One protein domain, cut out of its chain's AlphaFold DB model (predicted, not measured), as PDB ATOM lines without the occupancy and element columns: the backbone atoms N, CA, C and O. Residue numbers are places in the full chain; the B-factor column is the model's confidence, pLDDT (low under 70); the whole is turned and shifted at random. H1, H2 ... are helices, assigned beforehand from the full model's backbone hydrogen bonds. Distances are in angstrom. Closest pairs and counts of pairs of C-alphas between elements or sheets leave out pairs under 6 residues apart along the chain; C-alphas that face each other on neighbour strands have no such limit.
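Overview. This is residues 50 to 162 of the 168 residues of an uncharacterized protein of Nippostrongylus brasiliensis (UniProt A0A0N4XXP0). H1 and H2 pack on the long helix H3, and beyond the end of H3 helix H4 sticks out as an arm, residues 148 to 162 standing free. The printed part has 113 residues with four named helices, H1 to H4 in order: all helix. It is only just loose, close to extended, with a radius of gyration of the C-alphas of 19.6 A and spans of 66 by 33 by 25 A.

Along the chain. H1, residues 50 to 69, begins at C-alpha 50 (120.223, 192.522, 106.213). H2 is residues 85 to 99, H3 residues 107 to 137, 44.9 A long. H4, residues 141 to 162, 31.5 A, ends at C-alpha 162 (151.980, 182.487, 138.562).

Arrangement. H1 touches H3 at a steep tilt of 46 degrees, opposite ways; C-alphas 63 and 120 are closest, 4.7 A. H2 and H3, a hairpin, touch at 29 degrees, C-alphas 91 and 121 closest, 6.4 A. H4 is apart from H1 and H2, and only just from H3, 8.2 A. In these helices every O i to N i+4 pair is within hydrogen-bond range.

Size, cuts and confidence. The printed part has no cut. The link H1 to H2 is long. Residues 135 to 141, among others, have pLDDT under 70.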
ATOM      1  N   PRO A  50     119.317 193.260 107.099       66.38
ATOM      2  CA  PRO A  50     120.223 192.522 106.213       66.38
ATOM      3  C   PRO A  50     121.171 191.558 106.946       66.38
ATOM      4  O   PRO A  50     121.567 190.530 106.387       66.38
ATOM      5  N   ASP A  51     121.529 191.841 108.197       82.88
ATOM      6  CA  ASP A  51     122.354 190.943 109.004       82.88
ATOM      7  C   ASP A  51     121.536 189.762 109.524       82.88
ATOM      8  O   ASP A  51     122.014 188.623 109.527       82.88
ATOM      9  N   LEU A  52     120.275 189.996 109.889       84.06
ATOM     10  CA  LEU A  52     119.373 188.946 110.358       84.06
ATOM     11  C   LEU A  52     119.098 187.902 109.267       84.06
ATOM     12  O   LEU A  52     119.105 186.695 109.531       84.06
ATOM     13  N   GLU A  53     118.931 188.355 108.028       87.31
ATOM     14  CA  GLU A  53     118.786 187.501 106.854       87.31
ATOM     15  C   GLU A  53     120.025 186.631 106.604       87.31
ATOM     16  O   GLU A  53     119.905 185.419 106.384       87.31
ATOM     17  N   ARG A  54     121.226 187.217 106.683       88.81
ATOM     18  CA  ARG A  54     122.494 186.484 106.538       88.81
ATOM     19  C   ARG A  54     122.653 185.421 107.620       88.81
ATOM     20  O   ARG A  54     122.970 184.270 107.304       88.81
ATOM     21  N   ILE A  55     122.373 185.779 108.873       89.31
ATOM     22  CA  ILE A  55     122.424 184.862 110.019       89.31
ATOM     23  C   ILE A  55     121.456 183.691 109.803       89.31
ATOM     24  O   ILE A  55     121.840 182.526 109.956       89.31
ATOM     25  N   LEU A  56     120.215 183.969 109.397       90.62
ATOM     26  CA  LEU A  56     119.223 182.931 109.118       90.62
ATOM     27  C   LEU A  56     119.627 182.037 107.943       90.62
ATOM     28  O   LEU A  56     119.497 180.817 108.042       90.62
ATOM     29  N   ALA A  57     120.171 182.593 106.861       90.62
ATOM     30  CA  ALA A  57     120.635 181.814 105.713       90.62
ATOM     31  C   ALA A  57     121.813 180.883 106.066       90.62
ATOM     32  O   ALA A  57     121.878 179.736 105.597       90.62
ATOM     33  N   GLN A  58     122.731 181.347 106.917       92.25
ATOM     34  CA  GLN A  58     123.839 180.538 107.423       92.25
ATOM     35  C   GLN A  58     123.328 179.394 108.307       92.25
ATOM     36  O   GLN A  58     123.675 178.230 108.077       92.25
ATOM     37  N   ARG A  59     122.443 179.699 109.265       90.88
ATOM     38  CA  ARG A  59     121.822 178.703 110.158       90.88
ATOM     39  C   ARG A  59     120.999 177.683 109.403       90.88
ATOM     40  O   ARG A  59     121.113 176.489 109.673       90.88
ATOM     41  N   PHE A  60     120.222 178.141 108.424       91.69
ATOM     42  CA  PHE A  60     119.484 177.272 107.522       91.69
ATOM     43  C   PHE A  60     120.429 176.248 106.899       91.69
ATOM     44  O   PHE A  60     120.190 175.053 107.002       91.69
ATOM     45  N   SER A  61     121.543 176.696 106.319       91.12
ATOM     46  CA  SER A  61     122.490 175.802 105.644       91.12
ATOM     47  C   SER A  61     123.102 174.776 106.604       91.12
ATOM     48  O   SER A  61     123.254 173.606 106.249       91.12
ATOM     49  N   GLN A  62     123.423 175.188 107.833       90.62
ATOM     50  CA  GLN A  62     123.965 174.301 108.861       90.62
ATOM     51  C   GLN A  62     122.942 173.248 109.304       90.62
ATOM     52  O   GLN A  62     123.230 172.050 109.276       90.62
ATOM     53  N   PHE A  63     121.735 173.671 109.681       90.50
ATOM     54  CA  PHE A  63     120.699 172.757 110.152       90.50
ATOM     55  C   PHE A  63     120.121 171.896 109.035       90.50
ATOM     56  O   PHE A  63     119.757 170.753 109.296       90.50
ATOM     57  N   PHE A  64     120.095 172.392 107.799       90.06
ATOM     58  CA  PHE A  64     119.662 171.633 106.633       90.06
ATOM     59  C   PHE A  64     120.602 170.463 106.356       90.06
ATOM     60  O   PHE A  64     120.129 169.344 106.195       90.06
ATOM     61  N   LYS A  65     121.927 170.681 106.392       89.25
ATOM     62  CA  LYS A  65     122.915 169.595 106.255       89.25
ATOM     63  C   LYS A  65     122.686 168.495 107.291       89.25
ATOM     64  O   LYS A  65     122.663 167.320 106.939       89.25
ATOM     65  N   VAL A  66     122.453 168.879 108.548       87.69
ATOM     66  CA  VAL A  66     122.171 167.924 109.628       87.69
ATOM     67  C   VAL A  66     120.838 167.215 109.399       87.69
ATOM     68  O   VAL A  66     120.794 165.999 109.443       87.69
ATOM     69  N   ALA A  67     119.760 167.937 109.100       86.69
ATOM     70  CA  ALA A  67     118.424 167.357 108.938       86.69
ATOM     71  C   ALA A  67     118.259 166.505 107.670       86.69
ATOM     72  O   ALA A  67     117.347 165.676 107.601       86.69
ATOM     73  N   HIS A  68     119.096 166.752 106.663       84.88
ATOM     74  CA  HIS A  68     119.150 165.991 105.422       84.88
ATOM     75  C   HIS A  68     120.073 164.766 105.543       84.88
ATOM     76  O   HIS A  68     119.781 163.734 104.951       84.88
ATOM     77  N   GLY A  69     121.181 164.863 106.290       81.62
ATOM     78  CA  GLY A  69     122.120 163.752 106.500       81.62
ATOM     79  C   GLY A  69     121.760 162.828 107.667       81.62
ATOM     80  O   GLY A  69     122.100 161.650 107.648       81.62
ATOM     81  N   SER A  70     121.056 163.348 108.670       69.31
ATOM     82  CA  SER A  70     120.616 162.639 109.867       69.31
ATOM     83  C   SER A  70     119.095 162.723 109.979       69.31
ATOM     84  O   SER A  70     118.516 163.807 110.103       69.31
ATOM     85  N   TYR A  71     118.438 161.563 109.975       67.50
ATOM     86  CA  TYR A  71     117.020 161.456 110.327       67.50
ATOM     87  C   TYR A  71     116.775 161.682 111.829       67.50
ATOM     88  O   TYR A  71     115.624 161.860 112.225       67.50
ATOM     89  N   ASP A  72     117.828 161.733 112.657       67.81
ATOM     90  CA  ASP A  72     117.723 162.082 114.074       67.81
ATOM     91  C   ASP A  72     117.524 163.596 114.228       67.81
ATOM     92  O   ASP A  72     118.460 164.402 114.304       67.81
ATOM     93  N   ARG A  73     116.251 163.990 114.194       70.75
ATOM     94  CA  ARG A  73     115.802 165.364 114.384       70.75
ATOM     95  C   ARG A  73     115.241 165.498 115.787       70.75
ATOM     96  O   ARG A  73     114.108 165.111 116.059       70.75
ATOM     97  N   ARG A  74     116.011 166.129 116.673       78.00
ATOM     98  CA  ARG A  74     115.494 166.531 117.987       78.00
ATOM     99  C   ARG A  74     114.363 167.551 117.821       78.00
ATOM    100  O   ARG A  74     114.506 168.432 116.961       78.00
ATOM    101  N   PRO A  75     113.304 167.484 118.647       80.69
ATOM    102  CA  PRO A  75     112.210 168.448 118.621       80.69
ATOM    103  C   PRO A  75     112.722 169.888 118.683       80.69
ATOM    104  O   PRO A  75     113.601 170.211 119.489       80.69
ATOM    105  N   VAL A  76     112.176 170.760 117.832       82.25
ATOM    106  CA  VAL A  76     112.453 172.198 117.911       82.25
ATOM    107  C   VAL A  76     111.751 172.721 119.157       82.25
ATOM    108  O   VAL A  76     110.529 172.626 119.273       82.25
ATOM    109  N   ARG A  77     112.521 173.245 120.116       77.12
ATOM    110  CA  ARG A  77     111.937 173.885 121.294       77.12
ATOM    111  C   ARG A  77     111.226 175.160 120.871       77.12
ATOM    112  O   ARG A  77     111.778 175.962 120.119       77.12
ATOM    113  N   ARG A  78     109.999 175.332 121.365       74.19
ATOM    114  CA  ARG A  78     109.266 176.578 121.181       74.19
ATOM    115  C   ARG A  78     110.000 177.672 121.962       74.19
ATOM    116  O   ARG A  78     110.269 177.459 123.145       74.19
ATOM    117  N   PRO A  79     110.318 178.812 121.337       72.31
ATOM    118  CA  PRO A  79     110.831 179.951 122.078       72.31
ATOM    119  C   PRO A  79     109.796 180.381 123.129       72.31
ATOM    120  O   PRO A  79     108.592 180.342 122.884       72.31
ATOM    121  N   GLU A  80     110.267 180.772 124.314       66.75
ATOM    122  CA  GLU A  80     109.418 181.053 125.489       66.75
ATOM    123  C   GLU A  80     108.444 182.228 125.288       66.75
ATOM    124  O   GLU A  80     107.461 182.358 126.015       66.75
ATOM    125  N   LYS A  81     108.706 183.093 124.302       72.88
ATOM    126  CA  LYS A  81     107.901 184.274 123.965       72.88
ATOM    127  C   LYS A  81     107.571 184.306 122.472       72.88
ATOM    128  O   LYS A  81     108.114 183.534 121.685       72.88
ATOM    129  N   VAL A  82     106.678 185.223 122.095       74.19
ATOM    130  CA  VAL A  82     106.278 185.472 120.703       74.19
ATOM    131  C   VAL A  82     107.503 185.843 119.861       74.19
ATOM    132  O   VAL A  82     108.297 186.697 120.257       74.19
ATOM    133  N   ASN A  83     107.652 185.194 118.706       72.75
ATOM    134  CA  ASN A  83     108.707 185.521 117.751       72.75
ATOM    135  C   ASN A  83     108.445 186.896 117.119       72.75
ATOM    136  O   ASN A  83     107.298 187.173 116.758       72.75
ATOM    137  N   PRO A  84     109.477 187.739 116.934       78.44
ATOM    138  CA  PRO A  84     109.331 188.984 116.187       78.44
ATOM    139  C   PRO A  84     108.789 188.698 114.780       78.44
ATOM    140  O   PRO A  84     109.297 187.799 114.110       78.44
ATOM    141  N   LYS A  85     107.780 189.455 114.324       84.62
ATOM    142  CA  LYS A  85     107.159 189.266 112.994       84.62
ATOM    143  C   LYS A  85     108.189 189.320 111.864       84.62
ATOM    144  O   LYS A  85     108.236 188.416 111.042       84.62
ATOM    145  N   VAL A  86     109.093 190.293 111.942       85.19
ATOM    146  CA  VAL A  86     110.241 190.467 111.040       85.19
ATOM    147  C   VAL A  86     111.062 189.181 110.879       85.19
ATOM    148  O   VAL A  86     111.422 188.788 109.775       85.19
ATOM    149  N   LEU A  87     111.325 188.464 111.977       86.25
ATOM    150  CA  LEU A  87     112.123 187.237 111.938       86.25
ATOM    151  C   LEU A  87     111.403 186.106 111.184       86.25
ATOM    152  O   LEU A  87     112.060 185.274 110.558       86.25
ATOM    153  N   LEU A  88     110.071 186.068 111.258       88.44
ATOM    154  CA  LEU A  88     109.259 185.112 110.507       88.44
ATOM    155  C   LEU A  88     109.255 185.462 109.017       88.44
ATOM    156  O   LEU A  88     109.532 184.589 108.204       88.44
ATOM    157  N   GLU A  89     109.044 186.733 108.674       90.62
ATOM    158  CA  GLU A  89     109.023 187.219 107.286       90.62
ATOM    159  C   GLU A  89     110.356 186.956 106.569       90.62
ATOM    160  O   GLU A  89     110.389 186.407 105.464       90.62
ATOM    161  N   ILE A  90     111.478 187.251 107.232       89.62
ATOM    162  CA  ILE A  90     112.815 186.944 106.706       89.62
ATOM    163  C   ILE A  90     113.022 185.428 106.598       89.62
ATOM    164  O   ILE A  90     113.610 184.941 105.630       89.62
ATOM    165  N   GLY A  91     112.539 184.663 107.581       88.06
ATOM    166  CA  GLY A  91     112.599 183.205 107.559       88.06
ATOM    167  C   GLY A  91     111.887 182.605 106.344       88.06
ATOM    168  O   GLY A  91     112.462 181.761 105.648       88.06
ATOM    169  N   ASP A  92     110.685 183.094 106.047       90.44
ATOM    170  CA  ASP A  92     109.888 182.686 104.890       90.44
ATOM    171  C   ASP A  92     110.582 183.064 103.574       90.44
ATOM    172  O   ASP A  92     110.688 182.233 102.667       90.44
ATOM    173  N   ALA A  93     111.160 184.267 103.487       89.19
ATOM    174  CA  ALA A  93     111.937 184.694 102.323       89.19
ATOM    175  C   ALA A  93     113.168 183.800 102.079       89.19
ATOM    176  O   ALA A  93     113.453 183.400 100.943       89.19
ATOM    177  N   VAL A  94     113.895 183.435 103.142       87.62
ATOM    178  CA  VAL A  94     115.032 182.505 103.066       87.62
ATOM    179  C   VAL A  94     114.569 181.131 102.587       87.62
ATOM    180  O   VAL A  94     115.208 180.556 101.699       87.62
ATOM    181  N   LEU A  95     113.470 180.612 103.138       87.94
ATOM    182  CA  LEU A  95     112.929 179.310 102.760       87.94
ATOM    183  C   LEU A  95     112.529 179.287 101.281       87.94
ATOM    184  O   LEU A  95     112.956 178.385 100.561       87.94
ATOM    185  N   LEU A  96     111.797 180.301 100.816       88.25
ATOM    186  CA  LEU A  96     111.309 180.389  99.441       88.25
ATOM    187  C   LEU A  96     112.465 180.376  98.428       88.25
ATOM    188  O   LEU A  96     112.469 179.595  97.474       88.25
ATOM    189  N   ARG A  97     113.518 181.164  98.680       87.06
ATOM    190  CA  ARG A  97     114.718 181.178  97.822       87.06
ATOM    191  C   ARG A  97     115.451 179.843  97.812       87.06
ATOM    192  O   ARG A  97     116.004 179.446  96.786       87.06
ATOM    193  N   LYS A  98     115.507 179.145  98.947       81.44
ATOM    194  CA  LYS A  98     116.187 177.845  99.041       81.44
ATOM    195  C   LYS A  98     115.360 176.724  98.415       81.44
ATOM    196  O   LYS A  98     115.948 175.808  97.848       81.44
ATOM    197  N   GLN A  99     114.034 176.828  98.445       77.38
ATOM    198  CA  GLN A  99     113.120 175.848  97.863       77.38
ATOM    199  C   GLN A  99     113.130 175.861  96.331       77.38
ATOM    200  O   GLN A  99     113.111 174.793  95.726       77.38
ATOM    201  N   ASN A 100     113.266 177.034  95.704       73.94
ATOM    202  CA  ASN A 100     113.377 177.159  94.241       73.94
ATOM    203  C   ASN A 100     114.585 176.413  93.644       73.94
ATOM    204  O   ASN A 100     114.627 176.166  92.445       73.94
ATOM    205  N   ASN A 101     115.560 176.038  94.475       69.50
ATOM    206  CA  ASN A 101     116.753 175.300  94.065       69.50
ATOM    207  C   ASN A 101     116.629 173.777  94.269       69.50
ATOM    208  O   ASN A 101     117.605 173.052  94.072       69.50
ATOM    209  N   LEU A 102     115.472 173.274  94.715       67.94
ATOM    210  CA  LEU A 102     115.297 171.858  95.027       67.94
ATOM    211  C   LEU A 102     114.847 171.048  93.799       67.94
ATOM    212  O   LEU A 102     113.922 171.453  93.096       67.94
ATOM    213  N   PRO A 103     115.443 169.866  93.555       65.31
ATOM    214  CA  PRO A 103     115.057 169.013  92.440       65.31
ATOM    215  C   PRO A 103     113.657 168.421  92.658       65.31
ATOM    216  O   PRO A 103     113.419 167.663  93.600       65.31
ATOM    217  N   THR A 104     112.736 168.724  91.745       67.69
ATOM    218  CA  THR A 104     111.333 168.272  91.753       67.69
ATOM    219  C   THR A 104     111.126 166.858  91.198       67.69
ATOM    220  O   THR A 104     110.024 166.325  91.277       67.69
ATOM    221  N   SER A 105     112.172 166.206  90.681       63.94
ATOM    222  CA  SER A 105     112.051 164.980  89.875       63.94
ATOM    223  C   SER A 105     111.703 163.697  90.642       63.94
ATOM    224  O   SER A 105     111.379 162.693  90.017       63.94
ATOM    225  N   ASN A 106     111.751 163.689  91.981       70.94
ATOM    226  CA  ASN A 106     111.485 162.496  92.795       70.94
ATOM    227  C   ASN A 106     110.611 162.824  94.012       70.94
ATOM    228  O   ASN A 106     111.107 163.384  94.989       70.94
ATOM    229  N   GLY A 107     109.336 162.415  94.007       74.00
ATOM    230  CA  GLY A 107     108.350 162.786  95.036       74.00
ATOM    231  C   GLY A 107     108.771 162.478  96.483       74.00
ATOM    232  O   GLY A 107     108.719 163.357  97.341       74.00
ATOM    233  N   ARG A 108     109.289 161.271  96.769       77.31
ATOM    234  CA  ARG A 108     109.774 160.912  98.124       77.31
ATOM    235  C   ARG A 108     110.976 161.751  98.564       77.31
ATOM    236  O   ARG A 108     111.047 162.184  99.713       77.31
ATOM    237  N   ARG A 109     111.918 161.989  97.647       79.19
ATOM    238  CA  ARG A 109     113.115 162.797  97.914       79.19
ATOM    239  C   ARG A 109     112.743 164.267  98.105       79.19
ATOM    240  O   ARG A 109     113.285 164.908  98.999       79.19
ATOM    241  N   CYS A 110     111.771 164.757  97.339       83.00
ATOM    242  CA  CYS A 110     111.205 166.095  97.455       83.00
ATOM    243  C   CYS A 110     110.578 166.315  98.839       83.00
ATOM    244  O   CYS A 110     110.958 167.256  99.526       83.00
ATOM    245  N   ILE A 111     109.729 165.394  99.317       84.12
ATOM    246  CA  ILE A 111     109.112 165.488 100.653       84.12
ATOM    247  C   ILE A 111     110.170 165.455 101.762       84.12
ATOM    248  O   ILE A 111     110.141 166.274 102.677       84.12
ATOM    249  N   SER A 112     111.131 164.528 101.691       85.00
ATOM    250  CA  SER A 112     112.190 164.431 102.704       85.00
ATOM    251  C   SER A 112     113.036 165.707 102.775       85.00
ATOM    252  O   SER A 112     113.317 166.217 103.866       85.00
ATOM    253  N   THR A 113     113.370 166.256 101.608       86.50
ATOM    254  CA  THR A 113     114.134 167.497 101.466       86.50
ATOM    255  C   THR A 113     113.332 168.707 101.946       86.50
ATOM    256  O   THR A 113     113.860 169.524 102.698       86.50
ATOM    257  N   LEU A 114     112.046 168.795 101.603       88.06
ATOM    258  CA  LEU A 114     111.151 169.842 102.092       88.06
ATOM    259  C   LEU A 114     111.046 169.799 103.619       88.06
ATOM    260  O   LEU A 114     111.254 170.809 104.285       88.06
ATOM    261  N   ASN A 115     110.838 168.614 104.191       89.06
ATOM    262  CA  ASN A 115     110.797 168.438 105.638       89.06
ATOM    263  C   ASN A 115     112.127 168.839 106.291       89.06
ATOM    264  O   ASN A 115     112.131 169.343 107.412       89.06
ATOM    265  N   ALA A 116     113.267 168.580 105.639       89.56
ATOM    266  CA  ALA A 116     114.575 169.020 106.127       89.56
ATOM    267  C   ALA A 116     114.701 170.550 106.095       89.56
ATOM    268  O   ALA A 116     115.197 171.136 107.055       89.56
ATOM    269  N   ALA A 117     114.219 171.193 105.030       90.25
ATOM    270  CA  ALA A 117     114.224 172.645 104.879       90.25
ATOM    271  C   ALA A 117     113.342 173.335 105.930       90.25
ATOM    272  O   ALA A 117     113.807 174.248 106.610       90.25
ATOM    273  N   VAL A 118     112.114 172.844 106.135       90.44
ATOM    274  CA  VAL A 118     111.188 173.363 107.156       90.44
ATOM    275  C   VAL A 118     111.768 173.189 108.561       90.44
ATOM    276  O   VAL A 118     111.742 174.114 109.371       90.44
ATOM    277  N   TYR A 119     112.367 172.031 108.854       91.31
ATOM    278  CA  TYR A 119     113.057 171.827 110.126       91.31
ATOM    279  C   TYR A 119     114.216 172.816 110.313       91.31
ATOM    280  O   TYR A 119     114.365 173.412 111.381       91.31
ATOM    281  N   ALA A 120     115.039 172.991 109.278       91.38
ATOM    282  CA  ALA A 120     116.212 173.849 109.328       91.38
ATOM    283  C   ALA A 120     115.846 175.314 109.571       91.38
ATOM    284  O   ALA A 120     116.479 175.958 110.410       91.38
ATOM    285  N   ILE A 121     114.814 175.823 108.891       92.50
ATOM    286  CA  ILE A 121     114.376 177.207 109.080       92.50
ATOM    287  C   ILE A 121     113.725 177.406 110.450       92.50
ATOM    288  O   ILE A 121     114.082 178.348 111.149       92.50
ATOM    289  N   ALA A 122     112.877 176.475 110.903       90.69
ATOM    290  CA  ALA A 122     112.248 176.558 112.220       90.69
ATOM    291  C   ALA A 122     113.290 176.563 113.348       90.69
ATOM    292  O   ALA A 122     113.213 177.362 114.281       90.69
ATOM    293  N   LYS A 123     114.310 175.702 113.241       90.94
ATOM    294  CA  LYS A 123     115.423 175.655 114.194       90.94
ATOM    295  C   LYS A 123     116.304 176.901 114.122       90.94
ATOM    296  O   LYS A 123     116.745 177.384 115.161       90.94
ATOM    297  N   GLY A 124     116.531 177.425 112.917       90.56
ATOM    298  CA  GLY A 124     117.210 178.698 112.688       90.56
ATOM    299  C   GLY A 124     116.512 179.850 113.401       90.56
ATOM    300  O   GLY A 124     117.137 180.524 114.213       90.56
ATOM    301  N   ILE A 125     115.209 180.012 113.164       90.81
ATOM    302  CA  ILE A 125     114.367 181.034 113.795       90.81
ATOM    303  C   ILE A 125     114.394 180.893 115.317       90.81
ATOM    304  O   ILE A 125     114.656 181.876 116.003       90.81
ATOM    305  N   ALA A 126     114.178 179.688 115.852       88.81
ATOM    306  CA  ALA A 126     114.184 179.462 117.298       88.81
ATOM    307  C   ALA A 126     115.531 179.848 117.933       88.81
ATOM    308  O   ALA A 126     115.565 180.603 118.903       88.81
ATOM    309  N   ALA A 127     116.644 179.406 117.341       88.44
ATOM    310  CA  ALA A 127     117.977 179.746 117.826       88.44
ATOM    311  C   ALA A 127     118.254 181.256 117.753       88.44
ATOM    312  O   ALA A 127     118.905 181.813 118.635       88.44
ATOM    313  N   THR A 128     117.787 181.933 116.701       88.25
ATOM    314  CA  THR A 128     118.005 183.377 116.529       88.25
ATOM    315  C   THR A 128     117.138 184.181 117.488       88.25
ATOM    316  O   THR A 128     117.626 185.122 118.106       88.25
ATOM    317  N   ALA A 129     115.886 183.774 117.698       86.19
ATOM    318  CA  ALA A 129     114.997 184.387 118.679       86.19
ATOM    319  C   ALA A 129     115.557 184.280 120.110       86.19
ATOM    320  O   ALA A 129     115.486 185.243 120.877       86.19
ATOM    321  N   ASP A 130     116.145 183.135 120.465       84.56
ATOM    322  CA  ASP A 130     116.765 182.943 121.776       84.56
ATOM    323  C   ASP A 130     118.055 183.766 121.946       84.56
ATOM    324  O   ASP A 130     118.321 184.274 123.036       84.56
ATOM    325  N   GLU A 131     118.844 183.954 120.889       83.50
ATOM    326  CA  GLU A 131     120.048 184.795 120.929       83.50
ATOM    327  C   GLU A 131     119.751 186.286 121.008       83.50
ATOM    328  O   GLU A 131     120.357 186.969 121.833       83.50
ATOM    329  N   LEU A 132     118.792 186.781 120.222       80.69
ATOM    330  CA  LEU A 132     118.325 188.166 120.321       80.69
ATOM    331  C   LEU A 132     117.876 188.474 121.753       80.69
ATOM    332  O   LEU A 132     118.221 189.513 122.311       80.69
ATOM    333  N   ARG A 133     117.198 187.516 122.398       74.81
ATOM    334  CA  ARG A 133     116.819 187.624 123.809       74.81
ATOM    335  C   ARG A 133     118.030 187.623 124.739       74.81
ATOM    336  O   ARG A 133     118.066 188.413 125.674       74.81
ATOM    337  N   ARG A 134     119.022 186.752 124.528       72.38
ATOM    338  CA  ARG A 134     120.248 186.738 125.349       72.38
ATOM    339  C   ARG A 134     121.033 188.041 125.232       72.38
ATOM    340  O   ARG A 134     121.561 188.485 126.247       72.38
ATOM    341  N   GLY A 135     121.081 188.649 124.046       62.75
ATOM    342  CA  GLY A 135     121.654 189.980 123.843       62.75
ATOM    343  C   GLY A 135     120.941 191.043 124.681       62.75
ATOM    344  O   GLY A 135     121.595 191.868 125.312       62.75
ATOM    345  N   ASP A 136     119.616 190.950 124.785       58.84
ATOM    346  CA  ASP A 136     118.798 191.840 125.614       58.84
ATOM    347  C   ASP A 136     119.003 191.598 127.123       58.84
ATOM    348  O   ASP A 136     119.167 192.532 127.900       58.84
ATOM    349  N   VAL A 137     119.114 190.337 127.559       55.00
ATOM    350  CA  VAL A 137     119.436 189.997 128.962       55.00
ATOM    351  C   VAL A 137     120.889 190.359 129.313       55.00
ATOM    352  O   VAL A 137     121.188 190.669 130.463       55.00
ATOM    353  N   SER A 138     121.807 190.365 128.344       53.41
ATOM    354  CA  SER A 138     123.182 190.857 128.524       53.41
ATOM    355  C   SER A 138     123.249 192.374 128.742       53.41
ATOM    356  O   SER A 138     124.281 192.869 129.201       53.41
ATOM    357  N   ARG A 139     122.172 193.114 128.440       58.31
ATOM    358  CA  ARG A 139     122.039 194.532 128.791       58.31
ATOM    359  C   ARG A 139     121.623 194.750 130.245       58.31
ATOM    360  O   ARG A 139     121.609 195.900 130.666       58.31
ATOM    361  N   ASP A 140     121.336 193.700 131.025       64.75
ATOM    362  CA  ASP A 140     121.133 193.842 132.470       64.75
ATOM    363  C   ASP A 140     122.469 194.224 133.142       64.75
ATOM    364  O   ASP A 140     123.383 193.389 133.245       64.75
ATOM    365  N   PRO A 141     122.613 195.475 133.623       69.12
ATOM    366  CA  PRO A 141     123.870 195.959 134.180       69.12
ATOM    367  C   PRO A 141     124.301 195.164 135.418       69.12
ATOM    368  O   PRO A 141     125.500 195.010 135.652       69.12
ATOM    369  N   LYS A 142     123.357 194.596 136.186       75.25
ATOM    370  CA  LYS A 142     123.677 193.799 137.381       75.25
ATOM    371  C   LYS A 142     124.318 192.470 137.009       75.25
ATOM    372  O   LYS A 142     125.298 192.050 137.628       75.25
ATOM    373  N   ARG A 143     123.792 191.814 135.976       71.12
ATOM    374  CA  ARG A 143     124.337 190.550 135.484       71.12
ATOM    375  C   ARG A 143     125.699 190.753 134.821       71.12
ATOM    376  O   ARG A 143     126.626 190.001 135.118       71.12
ATOM    377  N   ARG A 144     125.849 191.809 134.013       75.25
ATOM    378  CA  ARG A 144     127.130 192.186 133.395       75.25
ATOM    379  C   ARG A 144     128.205 192.473 134.445       75.25
ATOM    380  O   ARG A 144     129.330 191.998 134.313       75.25
ATOM    381  N   LEU A 145     127.858 193.195 135.512       79.88
ATOM    382  CA  LEU A 145     128.777 193.449 136.621       79.88
ATOM    383  C   LEU A 145     129.233 192.142 137.282       79.88
ATOM    384  O   LEU A 145     130.426 191.969 137.518       79.88
ATOM    385  N   LYS A 146     128.310 191.203 137.532       85.38
ATOM    386  CA  LYS A 146     128.636 189.895 138.116       85.38
ATOM    387  C   LYS A 146     129.614 189.102 137.242       85.38
ATOM    388  O   LYS A 146     130.619 188.620 137.757       85.38
ATOM    389  N   GLU A 147     129.362 189.016 135.937       82.62
ATOM    390  CA  GLU A 147     130.240 188.303 134.995       82.62
ATOM    391  C   GLU A 147     131.630 188.958 134.898       82.62
ATOM    392  O   GLU A 147     132.646 188.261 134.911       82.62
ATOM    393  N   LEU A 148     131.708 190.294 134.898       83.81
ATOM    394  CA  LEU A 148     132.984 191.018 134.927       83.81
ATOM    395  C   LEU A 148     133.744 190.809 136.244       83.81
ATOM    396  O   LEU A 148     134.965 190.643 136.229       83.81
ATOM    397  N   MET A 149     133.044 190.787 137.383       84.88
ATOM    398  CA  MET A 149     133.653 190.500 138.685       84.88
ATOM    399  C   MET A 149     134.204 189.074 138.747       84.88
ATOM    400  O   MET A 149     135.304 188.860 139.259       84.88
ATOM    401  N   GLU A 150     133.475 188.107 138.199       86.19
ATOM    402  CA  GLU A 150     133.885 186.705 138.146       86.19
ATOM    403  C   GLU A 150     135.076 186.502 137.199       86.19
ATOM    404  O   GLU A 150     136.069 185.871 137.572       86.19
ATOM    405  N   GLY A 151     135.062 187.160 136.037       86.44
ATOM    406  CA  GLY A 151     136.208 187.221 135.128       86.44
ATOM    407  C   GLY A 151     137.442 187.859 135.773       86.44
ATOM    408  O   GLY A 151     138.549 187.328 135.649       86.44
ATOM    409  N   ARG A 152     137.271 188.953 136.531       85.31
ATOM    410  CA  ARG A 152     138.362 189.578 137.298       85.31
ATOM    411  C   ARG A 152     138.920 188.617 138.342       85.31
ATOM    412  O   ARG A 152     140.134 188.481 138.448       85.31
ATOM    413  N   ARG A 153     138.054 187.936 139.094       84.81
ATOM    414  CA  ARG A 153     138.456 186.981 140.134       84.81
ATOM    415  C   ARG A 153     139.242 185.806 139.553       84.81
ATOM    416  O   ARG A 153     140.268 185.439 140.113       84.81
ATOM    417  N   SER A 154     138.805 185.278 138.412       82.69
ATOM    418  CA  SER A 154     139.511 184.216 137.688       82.69
ATOM    419  C   SER A 154     140.902 184.666 137.222       82.69
ATOM    420  O   SER A 154     141.897 184.004 137.505       82.69
ATOM    421  N   ARG A 155     141.011 185.854 136.614       83.69
ATOM    422  CA  ARG A 155     142.307 186.408 136.184       83.69
ATOM    423  C   ARG A 155     143.253 186.666 137.353       83.69
ATOM    424  O   ARG A 155     144.424 186.319 137.265       83.69
ATOM    425  N   LEU A 156     142.749 187.226 138.452       82.00
ATOM    426  CA  LEU A 156     143.542 187.424 139.668       82.00
ATOM    427  C   LEU A 156     144.016 186.090 140.250       82.00
ATOM    428  O   LEU A 156     145.161 185.997 140.667       82.00
ATOM    429  N   SER A 157     143.187 185.043 140.216       74.94
ATOM    430  CA  SER A 157     143.601 183.700 140.637       74.94
ATOM    431  C   SER A 157     144.763 183.161 139.799       74.94
ATOM    432  O   SER A 157     145.686 182.572 140.353       74.94
ATOM    433  N   VAL A 158     144.732 183.365 138.480       80.69
ATOM    434  CA  VAL A 158     145.805 182.927 137.572       80.69
ATOM    435  C   VAL A 158     147.090 183.724 137.806       80.69
ATOM    436  O   VAL A 158     148.168 183.140 137.886       80.69
ATOM    437  N   VAL A 159     146.988 185.046 137.977       78.62
ATOM    438  CA  VAL A 159     148.147 185.907 138.268       78.62
ATOM    439  C   VAL A 159     148.774 185.546 139.615       78.62
ATOM    440  O   VAL A 159     149.991 185.416 139.698       78.62
ATOM    441  N   SER A 160     147.966 185.312 140.651       73.00
ATOM    442  CA  SER A 160     148.461 184.878 141.962       73.00
ATOM    443  C   SER A 160     149.129 183.504 141.906       73.00
ATOM    444  O   SER A 160     150.158 183.305 142.543       73.00
ATOM    445  N   ALA A 161     148.586 182.567 141.122       71.31
ATOM    446  CA  ALA A 161     149.199 181.255 140.927       71.31
ATOM    447  C   ALA A 161     150.562 181.352 140.218       71.31
ATOM    448  O   ALA A 161     151.507 180.670 140.609       71.31
ATOM    449  N   HIS A 162     150.699 182.240 139.228       64.12
ATOM    450  CA  HIS A 162     151.980 182.487 138.562       64.12
ATOM    451  C   HIS A 162     152.985 183.250 139.434       64.12
ATOM    452  O   HIS A 162     154.175 182.955 139.371       64.12
TER     453      HIS A 162